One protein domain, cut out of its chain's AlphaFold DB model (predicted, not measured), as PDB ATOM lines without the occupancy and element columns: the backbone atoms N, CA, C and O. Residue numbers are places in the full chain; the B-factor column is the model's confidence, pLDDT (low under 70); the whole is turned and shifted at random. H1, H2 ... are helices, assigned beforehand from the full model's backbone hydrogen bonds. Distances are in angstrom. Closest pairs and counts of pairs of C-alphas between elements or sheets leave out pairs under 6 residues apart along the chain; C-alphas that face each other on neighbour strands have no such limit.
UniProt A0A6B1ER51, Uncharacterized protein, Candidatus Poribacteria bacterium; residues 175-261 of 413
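What this domain is: This is residues 175 to 261 of the 413 residues of an uncharacterized protein of Candidatus Poribacteria bacterium (UniProt A0A6B1ER51). Four helices form a rod: H1 and then H2 run along one side, H3 folds back, and H4 turns again to pack on H3. A long loop, residues 226 to 239, joins H3 to H4. The 87 printed residues are all helix in class, only just loose, close to compact, with a radius of gyration of the C-alphas of 14.7 A and spans of 49 by 20 by 17 A.

Where its parts are: H1, residues 175 to 192, starts at C-alpha 175 (-7.133, -13.316, 25.078) and measures 25.5 A. H2 is residues 194 to 206, 18.1 A; H3 is 208 to 225, 25.4 A. H4, 240 to 255, 22.8 A, ends at C-alpha 255 (22.139, -34.118, 12.730).

How they stand to each other: H1, with residues 185 to 192 alone, touches residues 240 to 244 of H4, closest at the C-alphas of Val 189 and Val 244, 5.7 A, at a steep tilt of 45 degrees, the same way. H1 and H2 meet only through their link; H1 and H3 are apart. Residues 200 to 204 of H2 touch 210 to 215 of H3, a hairpin, closest at C-alphas 203 and 211, 5.4 A, at a shallow tilt of 31 degrees. H3 and H4, also a hairpin, touch at C-alphas 214 and 254, 4.9 A, their closest, at a steep tilt of 40 degrees. Every O i to N i+4 pair is within hydrogen-bond range in H1, H2 and H4, and 12 of 14 in H3.

The domain as a whole: The C-alphas of Asp 175 and Asn 261, the farthest apart, are 50.0 A apart. The printed part has no cut; the link H3 to H4 is long. Residues 227 to 238 have pLDDT under 70.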
ATOM      1  N   ASP A 175      -7.922 -13.122  26.297       84.06
ATOM      2  CA  ASP A 175      -7.133 -13.316  25.078       84.06
ATOM      3  C   ASP A 175      -5.752 -12.627  25.168       84.06
ATOM      4  O   ASP A 175      -4.737 -13.211  24.773       84.06
ATOM      5  N   LEU A 176      -5.679 -11.426  25.757       84.50
ATOM      6  CA  LEU A 176      -4.416 -10.731  26.047       84.50
ATOM      7  C   LEU A 176      -3.561 -11.485  27.071       84.50
ATOM      8  O   LEU A 176      -2.368 -11.679  26.858       84.50
ATOM      9  N   GLN A 177      -4.160 -11.957  28.166       84.75
ATOM     10  CA  GLN A 177      -3.464 -12.720  29.206       84.75
ATOM     11  C   GLN A 177      -2.924 -14.052  28.680       84.75
ATOM     12  O   GLN A 177      -1.813 -14.458  29.035       84.75
ATOM     13  N   LEU A 178      -3.684 -14.725  27.812       81.69
ATOM     14  CA  LEU A 178      -3.207 -15.887  27.071       81.69
ATOM     15  C   LEU A 178      -2.039 -15.488  26.165       81.69
ATOM     16  O   LEU A 178      -0.981 -16.095  26.224       81.69
ATOM     17  N   SER A 179      -2.145 -14.413  25.396       79.81
ATOM     18  CA  SER A 179      -1.031 -13.976  24.542       79.81
ATOM     19  C   SER A 179       0.242 -13.649  25.354       79.81
ATOM     20  O   SER A 179       1.344 -14.035  24.964       79.81
ATOM     21  N   LEU A 180       0.102 -13.037  26.535       82.50
ATOM     22  CA  LEU A 180       1.216 -12.709  27.433       82.50
ATOM     23  C   LEU A 180       1.904 -13.949  27.975       82.50
ATOM     24  O   LEU A 180       3.131 -14.071  27.946       82.50
ATOM     25  N   ARG A 181       1.106 -14.898  28.465       83.06
ATOM     26  CA  ARG A 181       1.642 -16.163  28.953       83.06
ATOM     27  C   ARG A 181       2.327 -16.919  27.809       83.06
ATOM     28  O   ARG A 181       3.389 -17.489  28.036       83.06
ATOM     29  N   TRP A 182       1.809 -16.849  26.582       80.69
ATOM     30  CA  TRP A 182       2.424 -17.482  25.415       80.69
ATOM     31  C   TRP A 182       3.793 -16.880  25.100       80.69
ATOM     32  O   TRP A 182       4.745 -17.635  24.876       80.69
ATOM     33  N   ASN A 183       3.909 -15.549  25.126       79.50
ATOM     34  CA  ASN A 183       5.171 -14.841  24.916       79.50
ATOM     35  C   ASN A 183       6.199 -15.217  25.988       79.50
ATOM     36  O   ASN A 183       7.292 -15.666  25.651       79.50
ATOM     37  N   LYS A 184       5.811 -15.164  27.268       81.75
ATOM     38  CA  LYS A 184       6.679 -15.545  28.393       81.75
ATOM     39  C   LYS A 184       7.140 -17.002  28.310       81.75
ATOM     40  O   LYS A 184       8.307 -17.312  28.537       81.75
ATOM     41  N   GLU A 185       6.241 -17.922  27.971       83.88
ATOM     42  CA  GLU A 185       6.613 -19.319  27.732       83.88
ATOM     43  C   GLU A 185       7.506 -19.464  26.493       83.88
ATOM     44  O   GLU A 185       8.414 -20.291  26.480       83.88
ATOM     45  N   GLY A 186       7.276 -18.660  25.453       82.88
ATOM     46  CA  GLY A 186       8.118 -18.579  24.263       82.88
ATOM     47  C   GLY A 186       9.555 -18.190  24.595       82.88
ATOM     48  O   GLY A 186      10.473 -18.882  24.157       82.88
ATOM     49  N   GLU A 187       9.750 -17.163  25.422       82.50
ATOM     50  CA  GLU A 187      11.060 -16.754  25.943       82.50
ATOM     51  C   GLU A 187      11.730 -17.861  26.759       82.50
ATOM     52  O   GLU A 187      12.925 -18.116  26.612       82.50
ATOM     53  N   GLN A 188      10.968 -18.582  27.586       81.81
ATOM     54  CA  GLN A 188      11.509 -19.715  28.338       81.81
ATOM     55  C   GLN A 188      11.947 -20.857  27.421       81.81
ATOM     56  O   GLN A 188      13.012 -21.433  27.635       81.81
ATOM     57  N   VAL A 189      11.160 -21.175  26.390       83.00
ATOM     58  CA  VAL A 189      11.535 -22.177  25.386       83.00
ATOM     59  C   VAL A 189      12.801 -21.735  24.653       83.00
ATOM     60  O   VAL A 189      13.745 -22.509  24.593       83.00
ATOM     61  N   VAL A 190      12.842 -20.489  24.165       83.75
ATOM     62  CA  VAL A 190      14.015 -19.831  23.555       83.75
ATOM     63  C   VAL A 190      15.250 -20.001  24.436       83.75
ATOM     64  O   VAL A 190      16.287 -20.447  23.959       83.75
ATOM     65  N   HIS A 191      15.134 -19.674  25.719       82.00
ATOM     66  CA  HIS A 191      16.233 -19.757  26.667       82.00
ATOM     67  C   HIS A 191      16.684 -21.208  26.906       82.00
ATOM     68  O   HIS A 191      17.878 -21.490  26.963       82.00
ATOM     69  N   GLN A 192      15.751 -22.156  27.036       80.19
ATOM     70  CA  GLN A 192      16.073 -23.578  27.232       80.19
ATOM     71  C   GLN A 192      16.636 -24.255  25.972       80.19
ATOM     72  O   GLN A 192      17.325 -25.275  26.071       80.19
ATOM     73  N   THR A 193      16.367 -23.698  24.792       85.50
ATOM     74  CA  THR A 193      16.897 -24.180  23.511       85.50
ATOM     75  C   THR A 193      18.043 -23.323  22.981       85.50
ATOM     76  O   THR A 193      18.528 -23.571  21.878       85.50
ATOM     77  N   GLN A 194      18.546 -22.380  23.784       86.31
ATOM     78  CA  GLN A 194      19.718 -21.573  23.456       86.31
ATOM     79  C   GLN A 194      20.944 -22.416  23.054       86.31
ATOM     80  O   GLN A 194      21.542 -22.085  22.035       86.31
ATOM     81  N   PRO A 195      21.253 -23.562  23.703       85.62
ATOM     82  CA  PRO A 195      22.382 -24.396  23.284       85.62
ATOM     83  C   PRO A 195      22.290 -24.902  21.837       85.62
ATOM     84  O   PRO A 195      23.312 -25.089  21.183       85.62
ATOM     85  N   ILE A 196      21.073 -25.117  21.316       84.12
ATOM     86  CA  ILE A 196      20.869 -25.507  19.911       84.12
ATOM     87  C   ILE A 196      21.282 -24.357  18.992       84.12
ATOM     88  O   ILE A 196      21.936 -24.583  17.979       84.12
ATOM     89  N   ARG A 197      20.918 -23.120  19.344       87.81
ATOM     90  CA  ARG A 197      21.259 -21.926  18.558       87.81
ATOM     91  C   ARG A 197      22.747 -21.654  18.581       87.81
ATOM     92  O   ARG A 197      23.322 -21.490  17.516       87.81
ATOM     93  N   ASP A 198      23.357 -21.711  19.760       83.12
ATOM     94  CA  ASP A 198      24.799 -21.525  19.917       83.12
ATOM     95  C   ASP A 198      25.573 -22.542  19.062       83.12
ATOM     96  O   ASP A 198      26.545 -22.195  18.395       83.12
ATOM     97  N   LEU A 199      25.106 -23.798  19.017       82.19
ATOM     98  CA  LEU A 199      25.703 -24.830  18.175       82.19
ATOM     99  C   LEU A 199      25.466 -24.576  16.679       82.19
ATOM    100  O   LEU A 199      26.388 -24.750  15.889       82.19
ATOM    101  N   LEU A 200      24.269 -24.145  16.273       87.94
ATOM    102  CA  LEU A 200      23.995 -23.774  14.881       87.94
ATOM    103  C   LEU A 200      24.842 -22.574  14.431       87.94
ATOM    104  O   LEU A 200      25.355 -22.591  13.315       87.94
ATOM    105  N   ASP A 201      25.027 -21.563  15.277       87.69
ATOM    106  CA  ASP A 201      25.875 -20.405  14.984       87.69
ATOM    107  C   ASP A 201      27.351 -20.810  14.913       87.69
ATOM    108  O   ASP A 201      28.040 -20.474  13.948       87.69
ATOM    109  N   TRP A 202      27.821 -21.640  15.850       90.00
ATOM    110  CA  TRP A 202      29.163 -22.216  15.782       90.00
ATOM    111  C   TRP A 202      29.372 -23.017  14.491       90.00
ATOM    112  O   TRP A 202      30.395 -22.851  13.824       90.00
ATOM    113  N   MET A 203      28.408 -23.861  14.105       87.56
ATOM    114  CA  MET A 203      28.477 -24.648  12.872       87.56
ATOM    115  C   MET A 203      28.526 -23.743  11.644       87.56
ATOM    116  O   MET A 203      29.283 -24.013  10.722       87.56
ATOM    117  N   LYS A 204      27.770 -22.644  11.632       93.00
ATOM    118  CA  LYS A 204      27.788 -21.684  10.525       93.00
ATOM    119  C   LYS A 204      29.188 -21.117  10.274       93.00
ATOM    120  O   LYS A 204      29.567 -20.915   9.124       93.00
ATOM    121  N   GLU A 205      29.942 -20.866  11.340       90.31
ATOM    122  CA  GLU A 205      31.290 -20.298  11.269       90.31
ATOM    123  C   GLU A 205      32.378 -21.356  11.035       90.31
ATOM    124  O   GLU A 205      33.323 -21.113  10.287       90.31
ATOM    125  N   ASN A 206      32.251 -22.528  11.663       86.62
ATOM    126  CA  ASN A 206      33.334 -23.515  11.763       86.62
ATOM    127  C   ASN A 206      33.099 -24.780  10.925       86.62
ATOM    128  O   ASN A 206      34.054 -25.482  10.599       86.62
ATOM    129  N   ALA A 207      31.848 -25.075  10.577       91.50
ATOM    130  CA  ALA A 207      31.411 -26.282   9.876       91.50
ATOM    131  C   ALA A 207      30.315 -25.948   8.832       91.50
ATOM    132  O   ALA A 207      29.190 -26.452   8.927       91.50
ATOM    133  N   PRO A 208      30.586 -25.048   7.861       93.00
ATOM    134  CA  PRO A 208      29.550 -24.485   6.994       93.00
ATOM    135  C   PRO A 208      28.846 -25.543   6.135       93.00
ATOM    136  O   PRO A 208      27.647 -25.434   5.901       93.00
ATOM    137  N   THR A 209      29.545 -26.601   5.713       93.00
ATOM    138  CA  THR A 209      28.950 -27.701   4.939       93.00
ATOM    139  C   THR A 209      27.968 -28.521   5.781       93.00
ATOM    140  O   THR A 209      26.875 -28.864   5.328       93.00
ATOM    141  N   GLU A 210      28.321 -28.812   7.034       92.31
ATOM    142  CA  GLU A 210      27.425 -29.458   7.989       92.31
ATOM    143  C   GLU A 210      26.240 -28.542   8.335       92.31
ATOM    144  O   GLU A 210      25.101 -29.003   8.413       92.31
ATOM    145  N   TRP A 211      26.476 -27.237   8.475       95.00
ATOM    146  CA  TRP A 211      25.430 -26.242   8.721       95.00
ATOM    147  C   TRP A 211      24.414 -26.147   7.580       95.00
ATOM    148  O   TRP A 211      23.211 -26.147   7.843       95.00
ATOM    149  N   GLU A 212      24.873 -26.124   6.325       94.94
ATOM    150  CA  GLU A 212      24.017 -26.110   5.128       94.94
ATOM    151  C   GLU A 212      23.103 -27.341   5.044       94.94
ATOM    152  O   GLU A 212      22.020 -27.263   4.469       94.94
ATOM    153  N   THR A 213      23.503 -28.456   5.659       93.31
ATOM    154  CA  THR A 213      22.684 -29.673   5.741       93.31
ATOM    155  C   THR A 213      21.715 -29.618   6.926       93.31
ATOM    156  O   THR A 213      20.516 -29.853   6.778       93.31
ATOM    157  N   VAL A 214      22.223 -29.285   8.115       92.00
ATOM    158  CA  VAL A 214      21.480 -29.384   9.380       92.00
ATOM    159  C   VAL A 214      20.478 -28.248   9.556       92.00
ATOM    160  O   VAL A 214      19.344 -28.493   9.962       92.00
ATOM    161  N   SER A 215      20.862 -27.006   9.251       94.38
ATOM    162  CA  SER A 215      20.032 -25.827   9.522       94.38
ATOM    163  C   SER A 215      18.703 -25.852   8.748       94.38
ATOM    164  O   SER A 215      17.653 -25.749   9.389       94.38
ATOM    165  N   PRO A 216      18.668 -26.074   7.414       95.62
ATOM    166  CA  PRO A 216      17.401 -26.124   6.682       95.62
ATOM    167  C   PRO A 216      16.477 -27.246   7.165       95.62
ATOM    168  O   PRO A 216      15.283 -27.013   7.365       95.62
ATOM    169  N   HIS A 217      17.028 -28.440   7.413       94.38
ATOM    170  CA  HIS A 217      16.252 -29.578   7.901       94.38
ATOM    171  C   HIS A 217      15.685 -29.322   9.306       94.38
ATOM    172  O   HIS A 217      14.527 -29.653   9.579       94.38
ATOM    173  N   PHE A 218      16.457 -28.663  10.177       92.81
ATOM    174  CA  PHE A 218      16.022 -28.288  11.521       92.81
ATOM    175  C   PHE A 218      14.816 -27.355  11.466       92.81
ATOM    176  O   PHE A 218      13.789 -27.645  12.082       92.81
ATOM    177  N   TRP A 219      14.900 -26.275  10.684       92.12
ATOM    178  CA  TRP A 219      13.808 -25.309  10.563       92.12
ATOM    179  C   TRP A 219      12.571 -25.906   9.893       92.12
ATOM    180  O   TRP A 219      11.457 -25.667  10.361       92.12
ATOM    181  N   GLN A 220      12.746 -26.743   8.868       91.56
ATOM    182  CA  GLN A 220      11.640 -27.442   8.212       91.56
ATOM    183  C   GLN A 220      10.928 -28.408   9.173       91.56
ATOM    184  O   GLN A 220       9.698 -28.397   9.287       91.56
ATOM    185  N   THR A 221      11.695 -29.216   9.909       88.12
ATOM    186  CA  THR A 221      11.159 -30.164  10.893       88.12
ATOM    187  C   THR A 221      10.446 -29.419  12.014       88.12
ATOM    188  O   THR A 221       9.316 -29.760  12.373       88.12
ATOM    189  N   LEU A 222      11.054 -28.341  12.513       87.50
ATOM    190  CA  LEU A 222      10.468 -27.501  13.544       87.50
ATOM    191  C   LEU A 222       9.152 -26.864  13.080       87.50
ATOM    192  O   LEU A 222       8.171 -26.915  13.818       87.50
ATOM    193  N   GLN A 223       9.094 -26.326  11.859       86.00
ATOM    194  CA  GLN A 223       7.885 -25.721  11.294       86.00
ATOM    195  C   GLN A 223       6.751 -26.741  11.140       86.00
ATOM    196  O   GLN A 223       5.610 -26.441  11.486       86.00
ATOM    197  N   SER A 224       7.058 -27.962  10.690       84.50
ATOM    198  CA  SER A 224       6.056 -29.029  10.554       84.50
ATOM    199  C   SER A 224       5.460 -29.457  11.903       84.50
ATOM    200  O   SER A 224       4.271 -29.764  12.005       84.50
ATOM    201  N   ARG A 225       6.271 -29.428  12.970       80.94
ATOM    202  CA  ARG A 225       5.877 -29.835  14.330       80.94
ATOM    203  C   ARG A 225       5.235 -28.713  15.131       80.94
ATOM    204  O   ARG A 225       4.428 -28.999  16.019       80.94
ATOM    205  N   ASN A 226       5.579 -27.469  14.809       71.25
ATOM    206  CA  ASN A 226       5.015 -26.246  15.369       71.25
ATOM    207  C   ASN A 226       3.921 -25.656  14.472       71.25
ATOM    208  O   ASN A 226       3.792 -24.434  14.431       71.25
ATOM    209  N   ALA A 227       3.143 -26.494  13.766       61.78
ATOM    210  CA  ALA A 227       1.949 -26.052  13.044       61.78
ATOM    211  C   ALA A 227       1.195 -25.041  13.915       61.78
ATOM    212  O   ALA A 227       0.790 -25.402  15.021       61.78
ATOM    213  N   ALA A 228       1.155 -23.781  13.456       53.19
ATOM    214  CA  ALA A 228       0.959 -22.617  14.313       53.19
ATOM    215  C   ALA A 228      -0.267 -22.829  15.209       53.19
ATOM    216  O   ALA A 228      -1.396 -22.781  14.708       53.19
ATOM    217  N   PRO A 229      -0.078 -23.117  16.510       54.50
ATOM    218  CA  PRO A 229      -1.209 -23.195  17.404       54.50
ATOM    219  C   PRO A 229      -1.867 -21.822  17.377       54.50
ATOM    220  O   PRO A 229      -1.173 -20.811  17.466       54.50
ATOM    221  N   ASN A 230      -3.190 -21.770  17.216       59.53
ATOM    222  CA  ASN A 230      -3.900 -20.516  17.425       59.53
ATOM    223  C   ASN A 230      -3.585 -20.083  18.871       59.53
ATOM    224  O   ASN A 230      -4.000 -20.811  19.782       59.53
ATOM    225  N   PRO A 231      -2.841 -18.979  19.088       55.12
ATOM    226  CA  PRO A 231      -2.371 -18.588  20.418       55.12
ATOM    227  C   PRO A 231      -3.541 -18.307  21.371       55.12
ATOM    228  O   PRO A 231      -3.396 -18.438  22.584       55.12
ATOM    229  N   LEU A 232      -4.728 -18.036  20.814       56.75
ATOM    230  CA  LEU A 232      -5.972 -17.768  21.534       56.75
ATOM    231  C   LEU A 232      -6.710 -19.031  22.008       56.75
ATOM    232  O   LEU A 232      -7.752 -18.930  22.647       56.75
ATOM    233  N   ARG A 233      -6.228 -20.236  21.685       60.97
ATOM    234  CA  ARG A 233      -6.838 -21.487  22.162       60.97
ATOM    235  C   ARG A 233      -5.928 -22.172  23.159       60.97
ATOM    236  O   ARG A 233      -4.933 -22.765  22.758       60.97
ATOM    237  N   GLU A 234      -6.327 -22.159  24.426       58.75
ATOM    238  CA  GLU A 234      -5.630 -22.823  25.537       58.75
ATOM    239  C   GLU A 234      -5.351 -24.312  25.257       58.75
ATOM    240  O   GLU A 234      -4.286 -24.827  25.581       58.75
ATOM    241  N   GLU A 235      -6.249 -24.994  24.540       56.22
ATOM    242  CA  GLU A 235      -6.097 -26.400  24.127       56.22
ATOM    243  C   GLU A 235      -4.869 -26.663  23.239       56.22
ATOM    244  O   GLU A 235      -4.370 -27.787  23.175       56.22
ATOM    245  N   ASN A 236      -4.354 -25.636  22.560       60.75
ATOM    246  CA  ASN A 236      -3.194 -25.762  21.683       60.75
ATOM    247  C   ASN A 236      -1.852 -25.590  22.416       60.75
ATOM    248  O   ASN A 236      -0.782 -25.672  21.801       60.75
ATOM    249  N   TRP A 237      -1.888 -25.335  23.722       63.97
ATOM    250  CA  TRP A 237      -0.704 -25.024  24.500       63.97
ATOM    251  C   TRP A 237      -0.005 -26.306  24.927       63.97
ATOM    252  O   TRP A 237      -0.355 -26.973  25.901       63.97
ATOM    253  N   ARG A 238       1.037 -26.667  24.179       69.94
ATOM    254  CA  ARG A 238       1.996 -27.672  24.639       69.94
ATOM    255  C   ARG A 238       2.768 -27.089  25.821       69.94
ATOM    256  O   ARG A 238       3.262 -25.970  25.728       69.94
ATOM    257  N   ARG A 239       2.927 -27.876  26.893       79.25
ATOM    258  CA  ARG A 239       3.818 -27.526  28.014       79.25
ATOM    259  C   ARG A 239       5.200 -27.133  27.484       79.25
ATOM    260  O   ARG A 239       5.652 -27.712  26.492       79.25
ATOM    261  N   ILE A 240       5.873 -26.212  28.174       79.00
ATOM    262  CA  ILE A 240       7.241 -25.766  27.857       79.00
ATOM    263  C   ILE A 240       8.149 -26.966  27.557       79.00
ATOM    264  O   ILE A 240       8.738 -27.014  26.481       79.00
ATOM    265  N   ASP A 241       8.150 -27.990  28.416       73.56
ATOM    266  CA  ASP A 241       8.957 -29.207  28.240       73.56
ATOM    267  C   ASP A 241       8.709 -29.905  26.898       73.56
ATOM    268  O   ASP A 241       9.639 -30.354  26.233       73.56
ATOM    269  N   ALA A 242       7.449 -29.977  26.461       82.75
ATOM    270  CA  ALA A 242       7.099 -30.581  25.183       82.75
ATOM    271  C   ALA A 242       7.592 -29.722  24.009       82.75
ATOM    272  O   ALA A 242       8.108 -30.267  23.038       82.75
ATOM    273  N   ARG A 243       7.478 -28.390  24.104       84.62
ATOM    274  CA  ARG A 243       7.983 -27.448  23.086       84.62
ATOM    275  C   ARG A 243       9.507 -27.501  22.977       84.62
ATOM    276  O   ARG A 243      10.029 -27.544  21.868       84.62
ATOM    277  N   VAL A 244      10.207 -27.551  24.108       80.19
ATOM    278  CA  VAL A 244      11.665 -27.714  24.177       80.19
ATOM    279  C   VAL A 244      12.074 -29.053  23.574       80.19
ATOM    280  O   VAL A 244      12.920 -29.085  22.683       80.19
ATOM    281  N   LYS A 245      11.409 -30.146  23.973       83.88
ATOM    282  CA  LYS A 245      11.643 -31.481  23.413       83.88
ATOM    283  C   LYS A 245      11.503 -31.493  21.892       83.88
ATOM    284  O   LYS A 245      12.354 -32.056  21.224       83.88
ATOM    285  N   ILE A 246      10.485 -30.833  21.336       87.25
ATOM    286  CA  ILE A 246      10.302 -30.735  19.881       87.25
ATOM    287  C   ILE A 246      11.497 -30.070  19.195       87.25
ATOM    288  O   ILE A 246      11.885 -30.529  18.122       87.25
ATOM    289  N   GLN A 247      12.081 -29.019  19.786       87.62
ATOM    290  CA  GLN A 247      13.274 -28.384  19.215       87.62
ATOM    291  C   GLN A 247      14.476 -29.326  19.246       87.62
ATOM    292  O   GLN A 247      15.145 -29.474  18.231       87.62
ATOM    293  N   TYR A 248      14.719 -30.008  20.368       86.12
ATOM    294  CA  TYR A 248      15.808 -30.983  20.455       86.12
ATOM    295  C   TYR A 248      15.599 -32.164  19.502       86.12
ATOM    296  O   TYR A 248      16.517 -32.502  18.765       86.12
ATOM    297  N   ASP A 249      14.399 -32.748  19.448       84.38
ATOM    298  CA  ASP A 249      14.081 -33.845  18.526       84.38
ATOM    299  C   ASP A 249      14.303 -33.408  17.067       84.38
ATOM    300  O   ASP A 249      14.933 -34.123  16.294       84.38
ATOM    301  N   ALA A 250      13.831 -32.210  16.691       88.12
ATOM    302  CA  ALA A 250      14.048 -31.663  15.352       88.12
ATOM    303  C   ALA A 250      15.540 -31.454  15.052       88.12
ATOM    304  O   ALA A 250      15.991 -31.704  13.936       88.12
ATOM    305  N   PHE A 251      16.313 -31.006  16.039       89.00
ATOM    306  CA  PHE A 251      17.749 -30.811  15.888       89.00
ATOM    307  C   PHE A 251      18.492 -32.141  15.710       89.00
ATOM    308  O   PHE A 251      19.274 -32.270  14.773       89.00
ATOM    309  N   PHE A 252      18.201 -33.158  16.528       85.50
ATOM    310  CA  PHE A 252      18.828 -34.479  16.400       85.50
ATOM    311  C   PHE A 252      18.515 -35.159  15.078       85.50
ATOM    312  O   PHE A 252      19.428 -35.651  14.426       85.50
ATOM    313  N   GLU A 253      17.263 -35.115  14.635       87.19
ATOM    314  CA  GLU A 253      16.886 -35.646  13.321       87.19
ATOM    315  C   GLU A 253      17.612 -34.939  12.172       87.19
ATOM    316  O   GLU A 253      17.859 -35.532  11.125       87.19
ATOM    317  N   SER A 254      17.973 -33.671  12.369       88.81
ATOM    318  CA  SER A 254      18.753 -32.907  11.395       88.81
ATOM    319  C   SER A 254      20.227 -33.291  11.420       88.81
ATOM    320  O   SER A 254      20.836 -33.411  10.363       88.81
ATOM    321  N   LEU A 255      20.792 -33.557  12.603       85.31
ATOM    322  CA  LEU A 255      22.139 -34.118  12.730       85.31
ATOM    323  C   LEU A 255      22.245 -35.515  12.103       85.31
ATOM    324  O   LEU A 255      23.283 -35.840  11.539       85.31
ATOM    325  N   GLU A 256      21.182 -36.324  12.142       88.00
ATOM    326  CA  GLU A 256      21.139 -37.639  11.484       88.00
ATOM    327  C   GLU A 256      21.229 -37.560   9.949       88.00
ATOM    328  O   GLU A 256      21.560 -38.559   9.311       88.00
ATOM    329  N   GLN A 257      20.978 -36.389   9.346       90.69
ATOM    330  CA  GLN A 257      21.154 -36.176   7.902       90.69
ATOM    331  C   GLN A 257      22.617 -35.988   7.497       90.69
ATOM    332  O   GLN A 257      22.939 -36.004   6.306       90.69
ATOM    333  N   LEU A 258      23.513 -35.779   8.461       90.06
ATOM    334  CA  LEU A 258      24.928 -35.639   8.168       90.06
ATOM    335  C   LEU A 258      25.513 -36.971   7.695       90.06
ATOM    336  O   LEU A 258      25.179 -38.031   8.229       90.06
ATOM    337  N   PRO A 259      26.431 -36.943   6.717       87.69
ATOM    338  CA  PRO A 259      27.120 -38.153   6.314       87.69
ATOM    339  C   PRO A 259      28.010 -38.652   7.464       87.69
ATOM    340  O   PRO A 259      28.555 -37.861   8.235       87.69
ATOM    341  N   GLU A 260      28.217 -39.972   7.557       81.38
ATOM    342  CA  GLU A 260      29.014 -40.605   8.631       81.38
ATOM    343  C   GLU A 260      30.451 -40.055   8.745       81.38
ATOM    344  O   GLU A 260      31.121 -40.253   9.753       81.38
ATOM    345  N   ASN A 261      30.937 -39.366   7.711       80.12
ATOM    346  CA  ASN A 261      32.256 -38.749   7.651       80.12
ATOM    347  C   ASN A 261      32.266 -37.244   7.984       80.12
ATOM    348  O   ASN A 261      33.242 -36.581   7.627       80.12
TER     349      ASN A 261